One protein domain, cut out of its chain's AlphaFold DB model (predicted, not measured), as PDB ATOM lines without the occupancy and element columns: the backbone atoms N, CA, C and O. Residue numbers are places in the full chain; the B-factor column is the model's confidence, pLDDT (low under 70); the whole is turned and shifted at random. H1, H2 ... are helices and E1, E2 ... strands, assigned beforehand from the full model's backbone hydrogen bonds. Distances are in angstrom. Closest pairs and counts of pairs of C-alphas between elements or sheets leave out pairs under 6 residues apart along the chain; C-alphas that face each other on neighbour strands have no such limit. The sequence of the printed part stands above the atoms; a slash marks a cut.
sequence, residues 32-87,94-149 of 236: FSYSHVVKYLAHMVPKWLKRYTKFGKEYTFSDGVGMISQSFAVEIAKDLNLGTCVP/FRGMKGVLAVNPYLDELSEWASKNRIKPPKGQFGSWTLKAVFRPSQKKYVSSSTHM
ATOM      1  N   PHE A  32      70.032 113.126 119.693       55.81
ATOM      2  CA  PHE A  32      70.985 112.031 119.810       55.81
ATOM      3  C   PHE A  32      70.615 111.039 120.906       55.81
ATOM      4  O   PHE A  32      70.396 111.398 122.065       55.81
ATOM      5  N   SER A  33      70.704 109.758 120.545       56.00
ATOM      6  CA  SER A  33      70.901 108.690 121.519       56.00
ATOM      7  C   SER A  33      72.306 108.790 122.118       56.00
ATOM      8  O   SER A  33      73.311 108.716 121.402       56.00
ATOM      9  N   TYR A  34      72.357 108.912 123.445       60.25
ATOM     10  CA  TYR A  34      73.559 109.018 124.279       60.25
ATOM     11  C   TYR A  34      74.738 108.125 123.856       60.25
ATOM     12  O   TYR A  34      75.884 108.568 123.866       60.25
ATOM     13  N   SER A  35      74.469 106.878 123.451       59.34
ATOM     14  CA  SER A  35      75.497 105.892 123.093       59.34
ATOM     15  C   SER A  35      76.361 106.293 121.894       59.34
ATOM     16  O   SER A  35      77.536 105.936 121.855       59.34
ATOM     17  N   HIS A  36      75.813 107.049 120.938       58.69
ATOM     18  CA  HIS A  36      76.569 107.511 119.772       58.69
ATOM     19  C   HIS A  36      77.486 108.672 120.144       58.69
ATOM     20  O   HIS A  36      78.673 108.644 119.832       58.69
ATOM     21  N   VAL A  37      76.949 109.660 120.863       61.12
ATOM     22  CA  VAL A  37      77.693 110.856 121.276       61.12
ATOM     23  C   VAL A  37      78.846 110.477 122.198       61.12
ATOM     24  O   VAL A  37      79.972 110.888 121.947       61.12
ATOM     25  N   VAL A  38      78.610 109.614 123.195       60.69
ATOM     26  CA  VAL A  38      79.646 109.157 124.141       60.69
ATOM     27  C   VAL A  38      80.828 108.461 123.456       60.69
ATOM     28  O   VAL A  38      81.926 108.511 124.000       60.69
ATOM     29  N   LYS A  39      80.670 107.878 122.256       62.41
ATOM     30  CA  LYS A  39      81.808 107.309 121.512       62.41
ATOM     31  C   LYS A  39      82.823 108.379 121.088       62.41
ATOM     32  O   LYS A  39      84.020 108.127 121.157       62.41
ATOM     33  N   TYR A  40      82.351 109.559 120.688       59.78
ATOM     34  CA  TYR A  40      83.199 110.705 120.338       59.78
ATOM     35  C   TYR A  40      83.575 111.520 121.586       59.78
ATOM     36  O   TYR A  40      84.703 111.978 121.721       59.78
ATOM     37  N   LEU A  41      82.655 111.620 122.550       59.44
ATOM     38  CA  LEU A  41      82.836 112.356 123.800       59.44
ATOM     39  C   LEU A  41      83.624 111.613 124.894       59.44
ATOM     40  O   LEU A  41      83.822 112.189 125.953       59.44
ATOM     41  N   ALA A  42      84.089 110.373 124.709       58.62
ATOM     42  CA  ALA A  42      84.633 109.533 125.796       58.62
ATOM     43  C   ALA A  42      85.764 110.174 126.644       58.62
ATOM     44  O   ALA A  42      85.944 109.801 127.815       58.62
ATOM     45  N   HIS A  43      86.488 111.130 126.048       58.75
ATOM     46  CA  HIS A  43      87.579 111.909 126.644       58.75
ATOM     47  C   HIS A  43      87.160 113.312 127.133       58.75
ATOM     48  O   HIS A  43      87.759 113.811 128.079       58.75
ATOM     49  N   MET A  44      86.135 113.925 126.528       52.50
ATOM     50  CA  MET A  44      85.658 115.287 126.839       52.50
ATOM     51  C   MET A  44      84.417 115.304 127.755       52.50
ATOM     52  O   MET A  44      84.149 116.301 128.416       52.50
ATOM     53  N   VAL A  45      83.648 114.209 127.833       55.25
ATOM     54  CA  VAL A  45      82.510 114.093 128.758       55.25
ATOM     55  C   VAL A  45      83.019 113.891 130.187       55.25
ATOM     56  O   VAL A  45      83.814 112.971 130.429       55.25
ATOM     57  N   PRO A  46      82.531 114.686 131.158       54.78
ATOM     58  CA  PRO A  46      82.928 114.554 132.550       54.78
ATOM     59  C   PRO A  46      82.680 113.156 133.128       54.78
ATOM     60  O   PRO A  46      81.713 112.467 132.790       54.78
ATOM     61  N   LYS A  47      83.550 112.740 134.057       53.81
ATOM     62  CA  LYS A  47      83.562 111.376 134.620       53.81
ATOM     63  C   LYS A  47      82.203 110.956 135.218       53.81
ATOM     64  O   LYS A  47      81.827 109.799 135.059       53.81
ATOM     65  N   TRP A  48      81.422 111.883 135.787       52.72
ATOM     66  CA  TRP A  48      80.102 111.621 136.399       52.72
ATOM     67  C   TRP A  48      79.006 111.123 135.429       52.72
ATOM     68  O   TRP A  48      77.951 110.651 135.863       52.72
ATOM     69  N   LEU A  49      79.227 111.229 134.115       55.25
ATOM     70  CA  LEU A  49      78.318 110.716 133.082       55.25
ATOM     71  C   LEU A  49      78.598 109.239 132.725       55.25
ATOM     72  O   LEU A  49      77.800 108.589 132.038       55.25
ATOM     73  N   LYS A  50      79.726 108.679 133.181       58.47
ATOM     74  CA  LYS A  50      80.068 107.265 132.976       58.47
ATOM     75  C   LYS A  50      79.188 106.386 133.878       58.47
ATOM     76  O   LYS A  50      78.784 106.799 134.964       58.47
ATOM     77  N   ARG A  51      78.857 105.173 133.419       61.59
ATOM     78  CA  ARG A  51      78.234 104.160 134.288       61.59
ATOM     79  C   ARG A  51      79.316 103.586 135.197       61.59
ATOM     80  O   ARG A  51      80.424 103.332 134.734       61.59
ATOM     81  N   TYR A  52      78.990 103.393 136.469       60.84
ATOM     82  CA  TYR A  52      79.899 102.850 137.472       60.84
ATOM     83  C   TYR A  52      79.344 101.523 137.976       60.84
ATOM     84  O   TYR A  52      78.245 101.485 138.522       60.84
ATOM     85  N   THR A  53      80.089 100.432 137.818       57.69
ATOM     86  CA  THR A  53      79.687  99.136 138.377       57.69
ATOM     87  C   THR A  53      80.056  99.089 139.856       57.69
ATOM     88  O   THR A  53      81.236  99.133 140.197       57.69
ATOM     89  N   LYS A  54      79.063  98.984 140.747       60.16
ATOM     90  CA  LYS A  54      79.268  98.818 142.196       60.16
ATOM     91  C   LYS A  54      78.587  97.527 142.644       60.16
ATOM     92  O   LYS A  54      77.404  97.336 142.381       60.16
ATOM     93  N   PHE A  55      79.338  96.629 143.288       72.12
ATOM     94  CA  PHE A  55      78.864  95.295 143.701       72.12
ATOM     95  C   PHE A  55      78.162  94.514 142.566       72.12
ATOM     96  O   PHE A  55      77.055  94.007 142.731       72.12
ATOM     97  N   GLY A  56      78.774  94.488 141.376       71.06
ATOM     98  CA  GLY A  56      78.244  93.791 140.193       71.06
ATOM     99  C   GLY A  56      77.029  94.443 139.516       71.06
ATOM    100  O   GLY A  56      76.607  93.972 138.465       71.06
ATOM    101  N   LYS A  57      76.476  95.534 140.063       63.31
ATOM    102  CA  LYS A  57      75.323  96.252 139.496       63.31
ATOM    103  C   LYS A  57      75.782  97.530 138.795       63.31
ATOM    104  O   LYS A  57      76.576  98.287 139.357       63.31
ATOM    105  N   GLU A  58      75.275  97.798 137.589       68.12
ATOM    106  CA  GLU A  58      75.467  99.103 136.947       68.12
ATOM    107  C   GLU A  58      74.723 100.185 137.743       68.12
ATOM    108  O   GLU A  58      73.508 100.120 137.925       68.12
ATOM    109  N   TYR A  59      75.450 101.206 138.189       64.94
ATOM    110  CA  TYR A  59      74.909 102.386 138.849       64.94
ATOM    111  C   TYR A  59      75.158 103.629 137.986       64.94
ATOM    112  O   TYR A  59      76.182 103.745 137.305       64.94
ATOM    113  N   THR A  60      74.226 104.585 137.994       64.50
ATOM    114  CA  THR A  60      74.443 105.903 137.382       64.50
ATOM    115  C   THR A  60      73.924 107.016 138.282       64.50
ATOM    116  O   THR A  60      72.725 107.114 138.511       64.50
ATOM    117  N   PHE A  61      74.825 107.899 138.710       64.25
ATOM    118  CA  PHE A  61      74.505 109.111 139.475       64.25
ATOM    119  C   PHE A  61      73.657 110.117 138.675       64.25
ATOM    120  O   PHE A  61      72.861 110.855 139.238       64.25
ATOM    121  N   SER A  62      73.808 110.126 137.349       67.44
ATOM    122  CA  SER A  62      73.135 111.022 136.399       67.44
ATOM    123  C   SER A  62      71.894 110.386 135.744       67.44
ATOM    124  O   SER A  62      71.657 110.540 134.540       67.44
ATOM    125  N   ASP A  63      71.101 109.609 136.493       75.88
ATOM    126  CA  ASP A  63      69.824 109.111 135.965       75.88
ATOM    127  C   ASP A  63      68.806 110.249 135.765       75.88
ATOM    128  O   ASP A  63      68.784 111.230 136.501       75.88
ATOM    129  N   GLY A  64      67.992 110.158 134.712       80.62
ATOM    130  CA  GLY A  64      67.035 111.203 134.337       80.62
ATOM    131  C   GLY A  64      67.644 112.511 133.803       80.62
ATOM    132  O   GLY A  64      66.880 113.359 133.335       80.62
ATOM    133  N   VAL A  65      68.972 112.681 133.805       84.75
ATOM    134  CA  VAL A  65      69.670 113.897 133.337       84.75
ATOM    135  C   VAL A  65      70.311 113.670 131.964       84.75
ATOM    136  O   VAL A  65      71.063 112.721 131.773       84.75
ATOM    137  N   GLY A  66      70.016 114.544 131.005       83.94
ATOM    138  CA  GLY A  66      70.616 114.603 129.669       83.94
ATOM    139  C   GLY A  66      71.376 115.915 129.473       83.94
ATOM    140  O   GLY A  66      71.558 116.674 130.425       83.94
ATOM    141  N   MET A  67      71.807 116.193 128.245       85.44
ATOM    142  CA  MET A  67      72.584 117.395 127.916       85.44
ATOM    143  C   MET A  67      71.911 118.216 126.814       85.44
ATOM    144  O   MET A  67      71.283 117.648 125.921       85.44
ATOM    145  N   ILE A  68      72.080 119.535 126.867       85.94
ATOM    146  CA  ILE A  68      71.627 120.495 125.852       85.94
ATOM    147  C   ILE A  68      72.781 121.436 125.487       85.94
ATOM    148  O   ILE A  68      73.617 121.726 126.345       85.94
ATOM    149  N   SER A  69      72.872 121.863 124.228       87.06
ATOM    150  CA  SER A  69      73.918 122.798 123.801       87.06
ATOM    151  C   SER A  69      73.693 124.198 124.385       87.06
ATOM    152  O   SER A  69      72.575 124.545 124.779       87.06
ATOM    153  N   GLN A  70      74.747 125.015 124.466       87.38
ATOM    154  CA  GLN A  70      74.621 126.392 124.946       87.38
ATOM    155  C   GLN A  70      73.862 127.243 123.923       87.38
ATOM    156  O   GLN A  70      72.998 128.030 124.310       87.38
ATOM    157  N   SER A  71      74.097 127.022 122.625       87.69
ATOM    158  CA  SER A  71      73.327 127.659 121.547       87.69
ATOM    159  C   SER A  71      71.817 127.411 121.675       87.69
ATOM    160  O   SER A  71      71.028 128.357 121.646       87.69
ATOM    161  N   PHE A  72      71.393 126.162 121.903       88.00
ATOM    162  CA  PHE A  72      69.974 125.816 122.007       88.00
ATOM    163  C   PHE A  72      69.357 126.244 123.345       88.00
ATOM    164  O   PHE A  72      68.182 126.599 123.396       88.00
ATOM    165  N   ALA A  73      70.145 126.298 124.423       87.88
ATOM    166  CA  ALA A  73      69.714 126.907 125.680       87.88
ATOM    167  C   ALA A  73      69.434 128.415 125.535       87.88
ATOM    168  O   ALA A  73      68.476 128.914 126.122       87.88
ATOM    169  N   VAL A  74      70.224 129.128 124.721       88.38
ATOM    170  CA  VAL A  74      69.999 130.543 124.379       88.38
ATOM    171  C   VAL A  74      68.759 130.724 123.496       88.38
ATOM    172  O   VAL A  74      68.011 131.673 123.712       88.38
ATOM    173  N   GLU A  75      68.511 129.838 122.523       88.06
ATOM    174  CA  GLU A  75      67.250 129.833 121.757       88.06
ATOM    175  C   GLU A  75      66.042 129.665 122.698       88.06
ATOM    176  O   GLU A  75      65.166 130.523 122.736       88.06
ATOM    177  N   ILE A  76      66.053 128.638 123.551       86.69
ATOM    178  CA  ILE A  76      64.979 128.372 124.520       86.69
ATOM    179  C   ILE A  76      64.778 129.534 125.504       86.69
ATOM    180  O   ILE A  76      63.643 129.852 125.851       86.69
ATOM    181  N   ALA A  77      65.849 130.180 125.969       84.81
ATOM    182  CA  ALA A  77      65.739 131.331 126.865       84.81
ATOM    183  C   ALA A  77      65.031 132.525 126.197       84.81
ATOM    184  O   ALA A  77      64.286 133.245 126.866       84.81
ATOM    185  N   LYS A  78      65.207 132.704 124.880       85.12
ATOM    186  CA  LYS A  78      64.487 133.708 124.079       85.12
ATOM    187  C   LYS A  78      63.024 133.313 123.869       85.12
ATOM    188  O   LYS A  78      62.155 134.147 124.111       85.12
ATOM    189  N   ASP A  79      62.759 132.056 123.511       85.31
ATOM    190  CA  ASP A  79      61.403 131.506 123.329       85.31
ATOM    191  C   ASP A  79      60.562 131.562 124.622       85.31
ATOM    192  O   ASP A  79      59.344 131.707 124.572       85.31
ATOM    193  N   LEU A  80      61.211 131.476 125.790       80.88
ATOM    194  CA  LEU A  80      60.600 131.631 127.119       80.88
ATOM    195  C   LEU A  80      60.638 133.081 127.653       80.88
ATOM    196  O   LEU A  80      60.296 133.314 128.812       80.88
ATOM    197  N   ASN A  81      61.072 134.049 126.838       82.69
ATOM    198  CA  ASN A  81      61.209 135.474 127.167       82.69
ATOM    199  C   ASN A  81      62.004 135.785 128.458       82.69
ATOM    200  O   ASN A  81      61.740 136.779 129.132       82.69
ATOM    201  N   LEU A  82      63.036 134.997 128.779       75.12
ATOM    202  CA  LEU A  82      63.863 135.142 129.994       75.12
ATOM    203  C   LEU A  82      64.914 136.276 129.913       75.12
ATOM    204  O   LEU A  82      65.798 136.390 130.765       75.12
ATOM    205  N   GLY A  83      64.822 137.134 128.894       78.69
ATOM    206  CA  GLY A  83      65.721 138.269 128.680       78.69
ATOM    207  C   GLY A  83      67.154 137.830 128.375       78.69
ATOM    208  O   GLY A  83      67.394 137.058 127.448       78.69
ATOM    209  N   THR A  84      68.112 138.340 129.148       76.25
ATOM    210  CA  THR A  84      69.534 137.961 129.076       76.25
ATOM    211  C   THR A  84      69.882 136.735 129.927       76.25
ATOM    212  O   THR A  84      70.996 136.224 129.826       76.25
ATOM    213  N   CYS A  85      68.958 136.244 130.760       80.62
ATOM    214  CA  CYS A  85      69.199 135.105 131.640       80.62
ATOM    215  C   CYS A  85      69.044 133.785 130.874       80.62
ATOM    216  O   CYS A  85      67.957 133.453 130.402       80.62
ATOM    217  N   VAL A  86      70.124 133.005 130.783       83.94
ATOM    218  CA  VAL A  86      70.118 131.668 130.174       83.94
ATOM    219  C   VAL A  86      70.101 130.616 131.286       83.94
ATOM    220  O   VAL A  86      71.101 130.470 131.992       83.94
ATOM    221  N   PRO A  87      69.007 129.852 131.466       84.12
ATOM    222  CA  PRO A  87      68.983 128.759 132.426       84.12
ATOM    223  C   PRO A  87      70.005 127.687 132.042       84.12
ATOM    224  O   PRO A  87      70.048 127.214 130.909       84.12
ATOM    225  N   PHE A  94      59.172 115.321 126.336       83.19
ATOM    226  CA  PHE A  94      59.291 115.251 124.872       83.19
ATOM    227  C   PHE A  94      59.168 113.812 124.348       83.19
ATOM    228  O   PHE A  94      59.874 112.938 124.832       83.19
ATOM    229  N   ARG A  95      58.287 113.541 123.371       81.06
ATOM    230  CA  ARG A  95      58.097 112.224 122.699       81.06
ATOM    231  C   ARG A  95      57.999 110.986 123.627       81.06
ATOM    232  O   ARG A  95      58.469 109.904 123.287       81.06
ATOM    233  N   GLY A  96      57.404 111.124 124.817       80.31
ATOM    234  CA  GLY A  96      57.337 110.045 125.827       80.31
ATOM    235  C   GLY A  96      58.598 109.882 126.692       80.31
ATOM    236  O   GLY A  96      58.728 108.933 127.471       80.31
ATOM    237  N   MET A  97      59.521 110.836 126.589       84.19
ATOM    238  CA  MET A  97      60.677 111.022 127.458       84.19
ATOM    239  C   MET A  97      60.410 112.131 128.491       84.19
ATOM    240  O   MET A  97      59.690 113.095 128.219       84.19
ATOM    241  N   LYS A  98      61.010 112.004 129.677       88.38
ATOM    242  CA  LYS A  98      60.948 112.972 130.785       88.38
ATOM    243  C   LYS A  98      62.308 113.030 131.476       88.38
ATOM    244  O   LYS A  98      62.906 111.986 131.730       88.38
ATOM    245  N   GLY A  99      62.739 114.223 131.873       87.94
ATOM    246  CA  GLY A  99      63.951 114.382 132.670       87.94
ATOM    247  C   GLY A  99      64.347 115.836 132.887       87.94
ATOM    248  O   GLY A  99      63.513 116.740 132.806       87.94
ATOM    249  N   VAL A 100      65.637 116.029 133.140       89.12
ATOM    250  CA  VAL A 100      66.326 117.325 133.108       89.12
ATOM    251  C   VAL A 100      67.337 117.313 131.959       89.12
ATOM    252  O   VAL A 100      67.915 116.267 131.665       89.12
ATOM    253  N   LEU A 101      67.559 118.451 131.313       86.31
ATOM    254  CA  LEU A 101      68.700 118.709 130.438       86.31
ATOM    255  C   LEU A 101      69.604 119.741 131.113       86.31
ATOM    256  O   LEU A 101      69.129 120.815 131.476       86.31
ATOM    257  N   ALA A 102      70.881 119.414 131.293       87.62
ATOM    258  CA  ALA A 102      71.899 120.355 131.756       87.62
ATOM    259  C   ALA A 102      72.642 120.959 130.556       87.62
ATOM    260  O   ALA A 102      72.952 120.241 129.601       87.62
ATOM    261  N   VAL A 103      72.924 122.262 130.598       85.94
ATOM    262  CA  VAL A 103      73.700 122.947 129.558       85.94
ATOM    263  C   VAL A 103      75.129 122.417 129.554       85.94
ATOM    264  O   VAL A 103      75.770 122.307 130.598       85.94
ATOM    265  N   ASN A 104      75.620 122.079 128.365       82.75
ATOM    266  CA  ASN A 104      76.985 121.634 128.140       82.75
ATOM    267  C   ASN A 104      77.564 122.361 126.909       82.75
ATOM    268  O   ASN A 104      77.189 122.005 125.788       82.75
ATOM    269  N   PRO A 105      78.474 123.344 127.085       80.25
ATOM    270  CA  PRO A 105      79.023 124.129 125.973       80.25
ATOM    271  C   PRO A 105      79.802 123.266 124.972       80.25
ATOM    272  O   PRO A 105      79.723 123.498 123.768       80.25
ATOM    273  N   TYR A 106      80.439 122.183 125.435       79.19
ATOM    274  CA  TYR A 106      81.177 121.257 124.573       79.19
ATOM    275  C   TYR A 106      80.298 120.590 123.494       79.19
ATOM    276  O   TYR A 106      80.832 120.026 122.544       79.19
ATOM    277  N   LEU A 107      78.960 120.621 123.598       78.44
ATOM    278  CA  LEU A 107      78.087 120.120 122.526       78.44
ATOM    279  C   LEU A 107      78.131 120.982 121.257       78.44
ATOM    280  O   LEU A 107      78.011 120.431 120.162       78.44
ATOM    281  N   ASP A 108      78.340 122.292 121.390       81.88
ATOM    282  CA  ASP A 108      78.499 123.196 120.249       81.88
ATOM    283  C   ASP A 108      79.865 122.971 119.576       81.88
ATOM    284  O   ASP A 108      79.926 122.699 118.375       81.88
ATOM    285  N   GLU A 109      80.947 122.906 120.363       80.44
ATOM    286  CA  GLU A 109      82.302 122.585 119.879       80.44
ATOM    287  C   GLU A 109      82.365 121.256 119.100       80.44
ATOM    288  O   GLU A 109      83.042 121.157 118.077       80.44
ATOM    289  N   LEU A 110      81.638 120.222 119.543       76.44
ATOM    290  CA  LEU A 110      81.542 118.942 118.827       76.44
ATOM    291  C   LEU A 110      80.806 119.052 117.494       76.44
ATOM    292  O   LEU A 110      81.190 118.381 116.535       76.44
ATOM    293  N   SER A 111      79.729 119.841 117.446       77.81
ATOM    294  CA  SER A 111      78.953 120.085 116.226       77.81
ATOM    295  C   SER A 111      79.846 120.732 115.166       77.81
ATOM    296  O   SER A 111      79.898 120.276 114.019       77.81
ATOM    297  N   GLU A 112      80.628 121.733 115.572       81.06
ATOM    298  CA  GLU A 112      81.623 122.388 114.726       81.06
ATOM    299  C   GLU A 112      82.764 121.441 114.336       81.06
ATOM    300  O   GLU A 112      83.071 121.300 113.151       81.06
ATOM    301  N   TRP A 113      83.362 120.730 115.298       81.12
ATOM    302  CA  TRP A 113      84.471 119.804 115.057       81.12
ATOM    303  C   TRP A 113      84.083 118.672 114.100       81.12
ATOM    304  O   TRP A 113      84.822 118.389 113.154       81.12
ATOM    305  N   ALA A 114      82.921 118.044 114.289       76.44
ATOM    306  CA  ALA A 114      82.465 116.958 113.428       76.44
ATOM    307  C   ALA A 114      82.131 117.450 112.010       76.44
ATOM    308  O   ALA A 114      82.440 116.760 111.033       76.44
ATOM    309  N   SER A 115      81.587 118.666 111.889       80.38
ATOM    310  CA  SER A 115      81.346 119.335 110.604       80.38
ATOM    311  C   SER A 115      82.660 119.669 109.886       80.38
ATOM    312  O   SER A 115      82.841 119.305 108.723       80.38
ATOM    313  N   LYS A 116      83.627 120.271 110.594       83.62
ATOM    314  CA  LYS A 116      84.968 120.619 110.090       83.62
ATOM    315  C   LYS A 116      85.740 119.391 109.601       83.62
ATOM    316  O   LYS A 116      86.354 119.435 108.539       83.62
ATOM    317  N   ASN A 117      85.651 118.279 110.330       79.00
ATOM    318  CA  ASN A 117      86.269 116.999 109.968       79.00
ATOM    319  C   ASN A 117      85.417 116.154 108.994       79.00
ATOM    320  O   ASN A 117      85.770 115.011 108.709       79.00
ATOM    321  N   ARG A 118      84.306 116.699 108.467       78.62
ATOM    322  CA  ARG A 118      83.404 116.055 107.487       78.62
ATOM    323  C   ARG A 118      82.930 114.655 107.906       78.62
ATOM    324  O   ARG A 118      82.717 113.776 107.065       78.62
ATOM    325  N   ILE A 119      82.775 114.427 109.209       75.06
ATOM    326  CA  ILE A 119      82.376 113.124 109.741       75.06
ATOM    327  C   ILE A 119      80.934 112.857 109.303       75.06
ATOM    328  O   ILE A 119      80.077 113.733 109.379       75.06
ATOM    329  N   LYS A 120      80.626 111.645 108.838       67.62
ATOM    330  CA  LYS A 120      79.245 111.295 108.467       67.62
ATOM    331  C   LYS A 120      78.379 111.235 109.739       67.62
ATOM    332  O   LYS A 120      78.821 110.610 110.706       67.62
ATOM    333  N   PRO A 121      77.186 111.863 109.775       67.44
ATOM    334  CA  PRO A 121      76.313 111.806 110.946       67.44
ATOM    335  C   PRO A 121      75.911 110.354 111.256       67.44
ATOM    336  O   PRO A 121      75.862 109.518 110.343       67.44
ATOM    337  N   PRO A 122      75.649 110.012 112.532       63.72
ATOM    338  CA  PRO A 122      75.352 108.639 112.918       63.72
ATOM    339  C   PRO A 122      74.059 108.147 112.259       63.72
ATOM    340  O   PRO A 122      73.026 108.813 112.303       63.72
ATOM    341  N   LYS A 123      74.114 106.947 111.671       52.47
ATOM    342  CA  LYS A 123      72.976 106.320 110.988       52.47
ATOM    343  C   LYS A 123      71.915 105.871 112.001       52.47
ATOM    344  O   LYS A 123      72.000 104.777 112.550       52.47
ATOM    345  N   GLY A 124      70.909 106.709 112.222       55.91
ATOM    346  CA  GLY A 124      69.750 106.428 113.066       55.91
ATOM    347  C   GLY A 124      68.672 107.500 112.906       55.91
ATOM    348  O   GLY A 124      68.885 108.500 112.220       55.91
ATOM    349  N   GLN A 125      67.513 107.310 113.541       46.09
ATOM    350  CA  GLN A 125      66.494 108.363 113.601       46.09
ATOM    351  C   GLN A 125      67.085 109.624 114.264       46.09
ATOM    352  O   GLN A 125      67.675 109.525 115.337       46.09
ATOM    353  N   PHE A 126      66.904 110.787 113.625       54.72
ATOM    354  CA  PHE A 126      67.317 112.121 114.108       54.72
ATOM    355  C   PHE A 126      68.838 112.366 114.247       54.72
ATOM    356  O   PHE A 126      69.263 113.277 114.960       54.72
ATOM    357  N   GLY A 127      69.673 111.591 113.539       52.91
ATOM    358  CA  GLY A 127      71.124 111.803 113.475       52.91
ATOM    359  C   GLY A 127      71.539 112.960 112.553       52.91
ATOM    360  O   GLY A 127      71.588 112.795 111.338       52.91
ATOM    361  N   SER A 128      71.901 114.108 113.131       59.44
ATOM    362  CA  SER A 128      72.476 115.283 112.448       59.44
ATOM    363  C   SER A 128      73.484 115.961 113.379       59.44
ATOM    364  O   SER A 128      73.216 116.021 114.567       59.44
ATOM    365  N   TRP A 129      74.630 116.469 112.911       56.62
ATOM    366  CA  TRP A 129      75.698 116.945 113.818       56.62
ATOM    367  C   TRP A 129      75.372 118.181 114.663       56.62
ATOM    368  O   TRP A 129      76.067 118.408 115.649       56.62
ATOM    369  N   THR A 130      74.314 118.923 114.334       60.81
ATOM    370  CA  THR A 130      73.842 120.137 115.027       60.81
ATOM    371  C   THR A 130      73.287 119.825 116.430       60.81
ATOM    372  O   THR A 130      72.081 119.885 116.643       60.81
ATOM    373  N   LEU A 131      74.164 119.438 117.363       64.56
ATOM    374  CA  LEU A 131      73.961 118.760 118.663       64.56
ATOM    375  C   LEU A 131      73.071 119.475 119.716       64.56
ATOM    376  O   LEU A 131      73.414 119.537 120.895       64.56
ATOM    377  N   LYS A 132      71.877 119.935 119.325       78.31
ATOM    378  CA  LYS A 132      70.923 120.674 120.162       78.31
ATOM    379  C   LYS A 132      70.624 119.963 121.487       78.31
ATOM    380  O   LYS A 132      70.774 120.579 122.538       78.31
ATOM    381  N   ALA A 133      70.261 118.675 121.474       80.88
ATOM    382  CA  ALA A 133      70.046 117.910 122.708       80.88
ATOM    383  C   ALA A 133      70.416 116.414 122.609       80.88
ATOM    384  O   ALA A 133      70.245 115.756 121.578       80.88
ATOM    385  N   VAL A 134      70.894 115.865 123.732       80.88
ATOM    386  CA  VAL A 134      71.361 114.477 123.887       80.88
ATOM    387  C   VAL A 134      70.636 113.815 125.060       80.88
ATOM    388  O   VAL A 134      70.814 114.207 126.217       80.88
ATOM    389  N   PHE A 135      69.854 112.773 124.771       82.12
ATOM    390  CA  PHE A 135      68.989 112.115 125.755       82.12
ATOM    391  C   PHE A 135      69.552 110.763 126.191       82.12
ATOM    392  O   PHE A 135      69.983 109.946 125.369       82.12
ATOM    393  N   ARG A 136      69.525 110.503 127.502       79.69
ATOM    394  CA  ARG A 136      69.930 109.217 128.088       79.69
ATOM    395  C   ARG A 136      68.811 108.181 127.929       79.69
ATOM    396  O   ARG A 136      67.644 108.544 128.075       79.69
ATOM    397  N   PRO A 137      69.117 106.886 127.700       79.38
ATOM    398  CA  PRO A 137      68.095 105.861 127.457       79.38
ATOM    399  C   PRO A 137      67.019 105.786 128.546       79.38
ATOM    400  O   PRO A 137      65.846 105.601 128.244       79.38
ATOM    401  N   SER A 138      67.402 106.005 129.804       78.12
ATOM    402  CA  SER A 138      66.511 105.986 130.964       78.12
ATOM    403  C   SER A 138      65.565 107.190 131.073       78.12
ATOM    404  O   SER A 138      64.614 107.141 131.857       78.12
ATOM    405  N   GLN A 139      65.758 108.254 130.286       81.69
ATOM    406  CA  GLN A 139      64.788 109.351 130.174       81.69
ATOM    407  C   GLN A 139      63.560 108.947 129.350       81.69
ATOM    408  O   GLN A 139      62.483 109.502 129.567       81.69
ATOM    409  N   LYS A 140      63.681 107.961 128.448       85.06
ATOM    410  CA  LYS A 140      62.548 107.379 127.717       85.06
ATOM    411  C   LYS A 140      61.701 106.544 128.675       85.06
ATOM    412  O   LYS A 140      62.207 105.606 129.284       85.06
ATOM    413  N   LYS A 141      60.418 106.891 128.818       83.19
ATOM    414  CA  LYS A 141      59.471 106.180 129.696       83.19
ATOM    415  C   LYS A 141      58.412 105.409 128.908       83.19
ATOM    416  O   LYS A 141      58.014 104.334 129.332       83.19
ATOM    417  N   TYR A 142      58.006 105.920 127.749       83.75
ATOM    418  CA  TYR A 142      57.139 105.237 126.786       83.75
ATOM    419  C   TYR A 142      57.453 105.713 125.358       83.75
ATOM    420  O   TYR A 142      58.313 106.573 125.153       83.75
ATOM    421  N   VAL A 143      56.800 105.123 124.355       77.69
ATOM    422  CA  VAL A 143      56.869 105.574 122.957       77.69
ATOM    423  C   VAL A 143      55.730 106.561 122.700       77.69
ATOM    424  O   VAL A 143      54.598 106.307 123.096       77.69
ATOM    425  N   SER A 144      56.013 107.686 122.043       75.00
ATOM    426  CA  SER A 144      54.995 108.635 121.583       75.00
ATOM    427  C   SER A 144      55.449 109.318 120.295       75.00
ATOM    428  O   SER A 144      56.631 109.613 120.126       75.00
ATOM    429  N   SER A 145      54.502 109.584 119.397       73.31
ATOM    430  CA  SER A 145      54.725 110.288 118.130       73.31
ATOM    431  C   SER A 145      54.881 111.806 118.282       73.31
ATOM    432  O   SER A 145      55.442 112.429 117.383       73.31
ATOM    433  N   SER A 146      54.437 112.396 119.403       69.94
ATOM    434  CA  SER A 146      54.389 113.856 119.617       69.94
ATOM    435  C   SER A 146      55.706 114.565 119.274       69.94
ATOM    436  O   SER A 146      56.785 114.070 119.602       69.94
ATOM    437  N   THR A 147      55.605 115.711 118.600       68.31
ATOM    438  CA  THR A 147      56.698 116.502 118.003       68.31
ATOM    439  C   THR A 147      57.112 117.735 118.805       68.31
ATOM    440  O   THR A 147      58.129 118.337 118.469       68.31
ATOM    441  N   HIS A 148      56.387 118.103 119.865       70.88
ATOM    442  CA  HIS A 148      56.637 119.331 120.632       70.88
ATOM    443  C   HIS A 148      57.322 119.019 121.967       70.88
ATOM    444  O   HIS A 148      56.876 118.145 122.717       70.88
ATOM    445  N   MET A 149      58.410 119.733 122.270       77.88
ATOM    446  CA  MET A 149      59.067 119.683 123.578       77.88
ATOM    447  C   MET A 149      58.416 120.702 124.511       77.88
ATOM    448  O   MET A 149      58.359 121.884 124.198       77.88
TER     449      MET A 149
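This is residues 32 to 87 and 94 to 149 of the 236 residues of the protein "RNA-dependent RNA polymerase" of Nippostrongylus brasiliensis (UniProt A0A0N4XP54). A small three-stranded sheet, E4, E3 and E5, lies in the middle, with the helices H1, H2 and H3 round it, each only grazing it. The thin hairpin E1 and E2 forms an arm whose residues 53 to 58 stick out, at the other end of the longest axis from H2. The printed part has 112 residues, with three named helices and five named strands in the order H1 E1 E2 E3 H2 E4 H3 E5; the sheet's order E4 E3 E5 is mixed. The class is mixed, helices and strands, with only 49 residues in named elements. The whole is compact, with a radius of gyration of the C-alphas of 15.0 A and spans of 47 by 33 by 29 A.

Residues 32 to 33 pair in parallel with residues 134 to 135 of E5, residues 133 to 135. H1, residues 34 to 41, only grazes the sheet with its residues 34 to 38; its closest C-alphas to E5 are those of Tyr 34 and Phe 135, 5.7 A apart. E1, residues 52 to 54, and E2, residues 57 to 59, form an antiparallel hairpin, with N 52 and O 59 at 3.0 A, within hydrogen-bond range. E2 and E3, residues 65 to 68, are apart. E3, the inner strand, is antiparallel to E5, with N 134 and O 67 at 2.8 A, and parallel to E4, residues 97 to 103, with N 66 and O 100 at 2.8 A. H2, residues 70 to 79, and H3, residues 106 to 116, only just touch, only at their ends, with 3 pairs of C-alphas within 8 A, the closest being Gln 70 and Asp 108 at 6.9 A. Their lines stand at a steep tilt of 66 degrees, opposite ways. H2 grazes the sheet with residues 70 to 74, H3 with 106 to 108. H1 and H3 are near each other. Every O i to N i+4 pair is within hydrogen-bond range in H2 and H3; in H1 it is 2 of 4.

H1 begins at C-alpha 34 (73.559, 109.018, 124.279) and is 9.9 A long. E1 and E2 are 6.2 A each, E3 10.2 A, H2 14.3 A, E4 17.8 A and H3 15.0 A. E5, 6.6 A long, ends at C-alpha 135 (68.989, 112.115, 125.755).

The C-alphas farthest apart are those of Gly 56 and Gly 83, 47.6 A. Residues 88 to 93 are not printed; C-alphas 87 and 94 are 18.3 A apart across the cut. The link from H3 to E5, 16 residues, is long. The mean pLDDT of the printed part is 73.2, and it is under 70 in residues 32 to 54, 57 to 62, 120 to 131 and 146 to 147.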